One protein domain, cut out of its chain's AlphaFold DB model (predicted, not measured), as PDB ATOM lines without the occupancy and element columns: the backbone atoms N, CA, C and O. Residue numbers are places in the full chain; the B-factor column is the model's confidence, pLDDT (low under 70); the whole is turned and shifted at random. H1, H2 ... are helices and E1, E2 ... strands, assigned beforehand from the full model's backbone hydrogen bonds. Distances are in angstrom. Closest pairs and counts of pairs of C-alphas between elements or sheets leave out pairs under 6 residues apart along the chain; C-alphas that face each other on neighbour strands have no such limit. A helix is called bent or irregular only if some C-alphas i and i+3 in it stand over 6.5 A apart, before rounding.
ATOM      1  N   ARG A   3       6.653  34.876  28.293       56.94
ATOM      2  CA  ARG A   3       8.008  34.545  28.808       56.94
ATOM      3  C   ARG A   3       9.070  35.569  28.395       56.94
ATOM      4  O   ARG A   3       9.985  35.840  29.165       56.94
ATOM      5  N   SER A   4       8.953  36.114  27.186       70.19
ATOM      6  CA  SER A   4       9.967  36.983  26.584       70.19
ATOM      7  C   SER A   4       9.953  38.411  27.130       70.19
ATOM      8  O   SER A   4      10.865  39.167  26.820       70.19
ATOM      9  N   VAL A   5       8.942  38.781  27.927       84.62
ATOM     10  CA  VAL A   5       8.793  40.136  28.485       84.62
ATOM     11  C   VAL A   5       8.765  40.105  30.009       84.62
ATOM     12  O   VAL A   5       9.538  40.814  30.645       84.62
ATOM     13  N   VAL A   6       7.939  39.242  30.611       91.19
ATOM     14  CA  VAL A   6       7.716  39.253  32.067       91.19
ATOM     15  C   VAL A   6       8.971  38.837  32.836       91.19
ATOM     16  O   VAL A   6       9.405  39.555  33.728       91.19
ATOM     17  N   VAL A   7       9.599  37.713  32.472       93.06
ATOM     18  CA  VAL A   7      10.788  37.213  33.189       93.06
ATOM     19  C   VAL A   7      11.968  38.199  33.120       93.06
ATOM     20  O   VAL A   7      12.564  38.448  34.166       93.06
ATOM     21  N   PRO A   8      12.318  38.796  31.960       93.38
ATOM     22  CA  PRO A   8      13.344  39.840  31.912       93.38
ATOM     23  C   PRO A   8      13.052  41.048  32.808       93.38
ATOM     24  O   PRO A   8      13.966  41.529  33.470       93.38
ATOM     25  N   VAL A   9      11.798  41.512  32.863       95.19
ATOM     26  CA  VAL A   9      11.409  42.643  33.721       95.19
ATOM     27  C   VAL A   9      11.540  42.283  35.199       95.19
ATOM     28  O   VAL A   9      12.146  43.045  35.942       95.19
ATOM     29  N   LEU A  10      11.047  41.114  35.623       95.00
ATOM     30  CA  LEU A  10      11.178  40.661  37.015       95.00
ATOM     31  C   LEU A  10      12.648  40.573  37.442       95.00
ATOM     32  O   LEU A  10      13.008  41.070  38.501       95.00
ATOM     33  N   LYS A  11      13.514  40.033  36.574       93.94
ATOM     34  CA  LYS A  11      14.963  39.996  36.817       93.94
ATOM     35  C   LYS A  11      15.593  41.383  36.893       93.94
ATOM     36  O   LYS A  11      16.476  41.591  37.707       93.94
ATOM     37  N   HIS A  12      15.171  42.315  36.040       96.81
ATOM     38  CA  HIS A  12      15.677  43.689  36.068       96.81
ATOM     39  C   HIS A  12      15.275  44.442  37.344       96.81
ATOM     40  O   HIS A  12      15.983  45.351  37.762       96.81
ATOM     41  N   LEU A  13      14.151  44.060  37.952       97.56
ATOM     42  CA  LEU A  13      13.679  44.578  39.235       97.56
ATOM     43  C   LEU A  13      14.270  43.828  40.442       97.56
ATOM     44  O   LEU A  13      13.789  44.027  41.554       97.56
ATOM     45  N   ASP A  14      15.259  42.951  40.226       97.56
ATOM     46  CA  ASP A  14      15.867  42.094  41.251       97.56
ATOM     47  C   ASP A  14      14.841  41.237  42.028       97.56
ATOM     48  O   ASP A  14      15.010  40.921  43.203       97.56
ATOM     49  N   ILE A  15      13.752  40.832  41.361       97.44
ATOM     50  CA  ILE A  15      12.753  39.917  41.921       97.44
ATOM     51  C   ILE A  15      13.205  38.479  41.668       97.44
ATOM     52  O   ILE A  15      13.208  37.996  40.532       97.44
ATOM     53  N   GLU A  16      13.547  37.777  42.744       96.00
ATOM     54  CA  GLU A  16      14.062  36.402  42.692       96.00
ATOM     55  C   GLU A  16      12.987  35.329  42.924       96.00
ATOM     56  O   GLU A  16      13.182  34.167  42.568       96.00
ATOM     57  N   SER A  17      11.833  35.706  43.477       96.69
ATOM     58  CA  SER A  17      10.703  34.812  43.746       96.69
ATOM     59  C   SER A  17       9.381  35.568  43.733       96.69
ATOM     60  O   SER A  17       9.345  36.772  43.974       96.69
ATOM     61  N   LEU A  18       8.285  34.848  43.492       94.81
ATOM     62  CA  LEU A  18       6.932  35.387  43.591       94.81
ATOM     63  C   LEU A  18       6.198  34.750  44.769       94.81
ATOM     64  O   LEU A  18       6.045  33.527  44.817       94.81
ATOM     65  N   ASP A  19       5.668  35.572  45.670       94.50
ATOM     66  CA  ASP A  19       4.795  35.087  46.745       94.50
ATOM     67  C   ASP A  19       3.502  34.489  46.180       94.50
ATOM     68  O   ASP A  19       3.022  33.452  46.644       94.50
ATOM     69  N   ALA A  20       2.965  35.106  45.123       91.62
ATOM     70  CA  ALA A  20       1.783  34.635  44.421       91.62
ATOM     71  C   ALA A  20       1.848  34.900  42.908       91.62
ATOM     72  O   ALA A  20       2.361  35.922  42.456       91.62
ATOM     73  N   LEU A  21       1.252  33.994  42.128       90.75
ATOM     74  CA  LEU A  21       0.943  34.172  40.708       90.75
ATOM     75  C   LEU A  21      -0.566  34.022  40.495       90.75
ATOM     76  O   LEU A  21      -1.130  32.953  40.727       90.75
ATOM     77  N   ILE A  22      -1.214  35.089  40.031       89.75
ATOM     78  CA  ILE A  22      -2.661  35.132  39.792       89.75
ATOM     79  C   ILE A  22      -2.905  35.293  38.298       89.75
ATOM     80  O   ILE A  22      -2.322  36.168  37.661       89.75
ATOM     81  N   VAL A  23      -3.782  34.461  37.745       88.56
ATOM     82  CA  VAL A  23      -4.134  34.469  36.325       88.56
ATOM     83  C   VAL A  23      -5.650  34.536  36.190       88.56
ATOM     84  O   VAL A  23      -6.375  33.715  36.747       88.56
ATOM     85  N   SER A  24      -6.138  35.530  35.451       84.88
ATOM     86  CA  SER A  24      -7.569  35.816  35.326       84.88
ATOM     87  C   SER A  24      -8.343  34.759  34.541       84.88
ATOM     88  O   SER A  24      -9.466  34.454  34.927       84.88
ATOM     89  N   HIS A  25      -7.770  34.235  33.454       85.44
ATOM     90  CA  HIS A  25      -8.285  33.146  32.612       85.44
ATOM     91  C   HIS A  25      -7.141  32.564  31.756       85.44
ATOM     92  O   HIS A  25      -6.013  33.056  31.763       85.44
ATOM     93  N   GLY A  26      -7.425  31.468  31.073       84.56
ATOM     94  CA  GLY A  26      -6.529  30.545  30.385       84.56
ATOM     95  C   GLY A  26      -6.254  30.856  28.919       84.56
ATOM     96  O   GLY A  26      -5.470  30.139  28.291       84.56
ATOM     97  N   ASP A  27      -6.821  31.934  28.383       86.75
ATOM     98  CA  ASP A  27      -6.457  32.413  27.052       86.75
ATOM     99  C   ASP A  27      -4.960  32.751  26.983       86.75
ATOM    100  O   ASP A  27      -4.315  33.130  27.964       86.75
ATOM    101  N   THR A  28      -4.359  32.572  25.807       85.88
ATOM    102  CA  THR A  28      -2.892  32.611  25.643       85.88
ATOM    103  C   THR A  28      -2.281  33.992  25.911       85.88
ATOM    104  O   THR A  28      -1.108  34.091  26.279       85.88
ATOM    105  N   ASP A  29      -3.053  35.056  25.746       87.12
ATOM    106  CA  ASP A  29      -2.687  36.427  26.093       87.12
ATOM    107  C   ASP A  29      -2.614  36.671  27.612       87.12
ATOM    108  O   ASP A  29      -1.899  37.578  28.035       87.12
ATOM    109  N   HIS A  30      -3.223  35.802  28.427       87.62
ATOM    110  CA  HIS A  30      -3.140  35.824  29.891       87.62
ATOM    111  C   HIS A  30      -2.260  34.694  30.453       87.62
ATOM    112  O   HIS A  30      -1.304  34.937  31.193       87.62
ATOM    113  N   ALA A  31      -2.528  33.445  30.072       87.50
ATOM    114  CA  ALA A  31      -1.878  32.255  30.619       87.50
ATOM    115  C   ALA A  31      -0.631  31.799  29.844       87.50
ATOM    116  O   ALA A  31       0.184  31.027  30.356       87.50
ATOM    117  N   GLY A  32      -0.412  32.297  28.623       85.75
ATOM    118  CA  GLY A  32       0.664  31.820  27.745       85.75
ATOM    119  C   GLY A  32       2.090  32.099  28.246       85.75
ATOM    120  O   GLY A  32       3.060  31.641  27.639       85.75
ATOM    121  N   GLY A  33       2.252  32.883  29.318       88.69
ATOM    122  CA  GLY A  33       3.533  33.127  29.988       88.69
ATOM    123  C   GLY A  33       3.858  32.159  31.130       88.69
ATOM    124  O   GLY A  33       5.032  32.050  31.492       88.69
ATOM    125  N   ILE A  34       2.863  31.443  31.667       89.00
ATOM    126  CA  ILE A  34       2.974  30.681  32.922       89.00
ATOM    127  C   ILE A  34       4.139  29.682  32.905       89.00
ATOM    128  O   ILE A  34       4.967  29.765  33.813       89.00
ATOM    129  N   PRO A  35       4.303  28.798  31.892       88.06
ATOM    130  CA  PRO A  35       5.383  27.809  31.927       88.06
ATOM    131  C   PRO A  35       6.773  28.455  31.973       88.06
ATOM    132  O   PRO A  35       7.698  27.926  32.579       88.06
ATOM    133  N   GLY A  36       6.927  29.628  31.350       89.19
ATOM    134  CA  GLY A  36       8.179  30.377  31.364       89.19
ATOM    135  C   GLY A  36       8.492  31.012  32.715       89.19
ATOM    136  O   GLY A  36       9.656  31.033  33.101       89.19
ATOM    137  N   ILE A  37       7.472  31.511  33.418       91.12
ATOM    138  CA  ILE A  37       7.613  32.089  34.760       91.12
ATOM    139  C   ILE A  37       7.930  30.981  35.769       91.12
ATOM    140  O   ILE A  37       8.932  31.076  36.468       91.12
ATOM    141  N   MET A  38       7.147  29.896  35.765       88.81
ATOM    142  CA  MET A  38       7.319  28.746  36.665       88.81
ATOM    143  C   MET A  38       8.684  28.059  36.509       88.81
ATOM    144  O   MET A  38       9.215  27.513  37.468       88.81
ATOM    145  N   ALA A  39       9.264  28.082  35.306       90.12
ATOM    146  CA  ALA A  39      10.603  27.546  35.059       90.12
ATOM    147  C   ALA A  39      11.738  28.508  35.455       90.12
ATOM    148  O   ALA A  39      12.887  28.081  35.550       90.12
ATOM    149  N   ALA A  40      11.453  29.803  35.611       92.31
ATOM    150  CA  ALA A  40      12.465  30.829  35.850       92.31
ATOM    151  C   ALA A  40      12.559  31.261  37.315       92.31
ATOM    152  O   ALA A  40      13.635  31.685  37.731       92.31
ATOM    153  N   LEU A  41      11.451  31.200  38.057       92.44
ATOM    154  CA  LEU A  41      11.332  31.729  39.412       92.44
ATOM    155  C   LEU A  41      10.519  30.768  40.294       92.44
ATOM    156  O   LEU A  41       9.531  30.201  39.818       92.44
ATOM    157  N   PRO A  42      10.869  30.617  41.582       94.38
ATOM    158  CA  PRO A  42       9.987  30.006  42.567       94.38
ATOM    159  C   PRO A  42       8.681  30.801  42.699       94.38
ATOM    160  O   PRO A  42       8.698  32.034  42.747       94.38
ATOM    161  N   VAL A  43       7.557  30.089  42.793       92.12
ATOM    162  CA  VAL A  43       6.221  30.668  42.998       92.12
ATOM    163  C   VAL A  43       5.574  30.002  44.209       92.12
ATOM    164  O   VAL A  43       5.428  28.780  44.224       92.12
ATOM    165  N   GLY A  44       5.187  30.797  45.208       91.88
ATOM    166  CA  GLY A  44       4.556  30.314  46.437       91.88
ATOM    167  C   GLY A  44       3.114  29.852  46.217       91.88
ATOM    168  O   GLY A  44       2.815  28.659  46.262       91.88
ATOM    169  N   ARG A  45       2.206  30.803  45.977       89.50
ATOM    170  CA  ARG A  45       0.767  30.557  45.783       89.50
ATOM    171  C   ARG A  45       0.367  30.766  44.326       89.50
ATOM    172  O   ARG A  45       0.941  31.589  43.619       89.50
ATOM    173  N   ARG A  46      -0.630  30.021  43.854       89.00
ATOM    174  CA  ARG A  46      -1.135  30.107  42.475       89.00
ATOM    175  C   ARG A  46      -2.647  30.261  42.495       89.00
ATOM    176  O   ARG A  46      -3.297  29.513  43.214       89.00
ATOM    177  N   TYR A  47      -3.184  31.177  41.690       88.62
ATOM    178  CA  TYR A  47      -4.624  31.438  41.599       88.62
ATOM    179  C   TYR A  47      -5.128  31.497  40.174       88.62
ATOM    180  O   TYR A  47      -4.575  32.237  39.363       88.62
ATOM    181  N   GLY A  48      -6.237  30.820  39.884       86.19
ATOM    182  CA  GLY A  48      -6.912  31.000  38.601       86.19
ATOM    183  C   GLY A  48      -8.380  30.628  38.593       86.19
ATOM    184  O   GLY A  48      -8.905  30.060  39.548       86.19
ATOM    185  N   SER A  49      -9.039  30.989  37.497       74.75
ATOM    186  CA  SER A  49     -10.471  30.773  37.280       74.75
ATOM    187  C   SER A  49     -10.794  29.496  36.492       74.75
ATOM    188  O   SER A  49     -11.932  29.040  36.554       74.75
ATOM    189  N   GLU A  50      -9.823  28.888  35.791       67.31
ATOM    190  CA  GLU A  50     -10.076  27.732  34.920       67.31
ATOM    191  C   GLU A  50      -8.903  26.747  34.743       67.31
ATOM    192  O   GLU A  50      -7.775  26.989  35.186       67.31
ATOM    193  N   SER A  51      -9.197  25.613  34.087       56.12
ATOM    194  CA  SER A  51      -8.308  24.456  33.926       56.12
ATOM    195  C   SER A  51      -7.184  24.705  32.909       56.12
ATOM    196  O   SER A  51      -7.170  24.156  31.812       56.12
ATOM    197  N   VAL A  52      -6.206  25.530  33.277       61.97
ATOM    198  CA  VAL A  52      -4.909  25.567  32.592       61.97
ATOM    199  C   VAL A  52      -4.045  24.443  33.167       61.97
ATOM    200  O   VAL A  52      -3.676  24.459  34.346       61.97
ATOM    201  N   THR A  53      -3.756  23.429  32.352       56.28
ATOM    202  CA  THR A  53      -2.915  22.287  32.745       56.28
ATOM    203  C   THR A  53      -1.513  22.780  33.154       56.28
ATOM    204  O   THR A  53      -1.044  23.801  32.657       56.28
ATOM    205  N   ASP A  54      -0.882  22.116  34.129       58.28
ATOM    206  CA  ASP A  54       0.344  22.509  34.869       58.28
ATOM    207  C   ASP A  54       0.221  23.717  35.814       58.28
ATOM    208  O   ASP A  54       0.807  23.709  36.899       58.28
ATOM    209  N   PHE A  55      -0.597  24.721  35.488       65.81
ATOM    210  CA  PHE A  55      -0.906  25.807  36.425       65.81
ATOM    211  C   PHE A  55      -1.755  25.308  37.600       65.81
ATOM    212  O   PHE A  55      -1.457  25.608  38.753       65.81
ATOM    213  N   GLN A  56      -2.780  24.502  37.305       62.47
ATOM    214  CA  GLN A  56      -3.811  24.104  38.266       62.47
ATOM    215  C   GLN A  56      -3.391  23.056  39.297       62.47
ATOM    216  O   GLN A  56      -4.058  22.948  40.324       62.47
ATOM    217  N   GLN A  57      -2.318  22.283  39.079       68.88
ATOM    218  CA  GLN A  57      -1.871  21.301  40.077       68.88
ATOM    219  C   GLN A  57      -1.391  22.023  41.339       68.88
ATOM    220  O   GLN A  57      -0.220  22.375  41.432       68.88
ATOM    221  N   GLY A  58      -2.296  22.255  42.294       70.69
ATOM    222  CA  GLY A  58      -2.072  23.052  43.500       70.69
ATOM    223  C   GLY A  58      -2.327  24.556  43.335       70.69
ATOM    224  O   GLY A  58      -1.775  25.323  44.120       70.69
ATOM    225  N   ALA A  59      -3.105  24.984  42.331       81.12
ATOM    226  CA  ALA A  59      -3.653  26.342  42.302       81.12
ATOM    227  C   ALA A  59      -4.973  26.413  43.075       81.12
ATOM    228  O   ALA A  59      -5.804  25.508  43.013       81.12
ATOM    229  N   GLU A  60      -5.164  27.518  43.778       86.19
ATOM    230  CA  GLU A  60      -6.404  27.881  44.442       86.19
ATOM    231  C   GLU A  60      -7.337  28.593  43.443       86.19
ATOM    232  O   GLU A  60      -6.891  29.264  42.505       86.19
ATOM    233  N   PHE A  61      -8.652  28.478  43.635       85.06
ATOM    234  CA  PHE A  61      -9.590  29.259  42.830       85.06
ATOM    235  C   PHE A  61      -9.533  30.738  43.217       85.06
ATOM    236  O   PHE A  61      -9.502  31.084  44.401       85.06
ATOM    237  N   CYS A  62      -9.561  31.605  42.205       81.44
ATOM    238  CA  CYS A  62      -9.798  33.028  42.413       81.44
ATOM    239  C   CYS A  62     -11.283  33.249  42.754       81.44
ATOM    240  O   CYS A  62     -12.160  32.890  41.970       81.44
TER     241      CYS A  62
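AT A GLANCE: This is residues 3 to 62 of the 69 residues of the protein "Lactamase_B domain-containing protein" of Nitrospinae bacterium (UniProt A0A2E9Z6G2). Two parallel strands, E1 and E2, lie side by side as a small ribbon; short helices H2 and H3 lead from E1 to E2, H1 packs on H3, and the tail, residues 49 to 62, loops back to pair residues 60 to 61 with E2. The 60 printed residues run H1, E1, H2, H3, E2, mixed helices and strands, compact, radius of gyration of the C-alphas 11.1 A, spans 30 by 22 by 16 A.

IN THESE COORDINATES: E1, residues 18 to 23, spans 13.3 A from C-alpha 18 at (6.932, 35.387, 43.591). E2, residues 43 to 48, spans 13.9 A to C-alpha 48 at (-6.912, 31.000, 38.601). H1, residues 3 to 12, 14.0 A, is only just irregular: C-alphas 4 and 7 are 6.7 A apart. H2 is residues 28 to 31, H3 34 to 38.

HOW THE PARTS SIT: E1 and E2 are parallel at 16 degrees; N 21 and O 45, 2.8 A apart, are within hydrogen-bond range. With H2 and H3 between, they form a strand-helix-strand unit, its crossover right-handed. H3 touches H1, closest C-alphas Arg 3 and Gly 36, 4.9 A. O i to N i+4 pairs are within range throughout H3 and in 4 of 6 in H1; H2 is too short.

THE WHOLE: The farthest C-alphas, His 12 and Ser 51, are 30.8 A apart. The printed part has no cut; the four links are tight. Confidence is under 70 at residue 3 and residues 50 to 57.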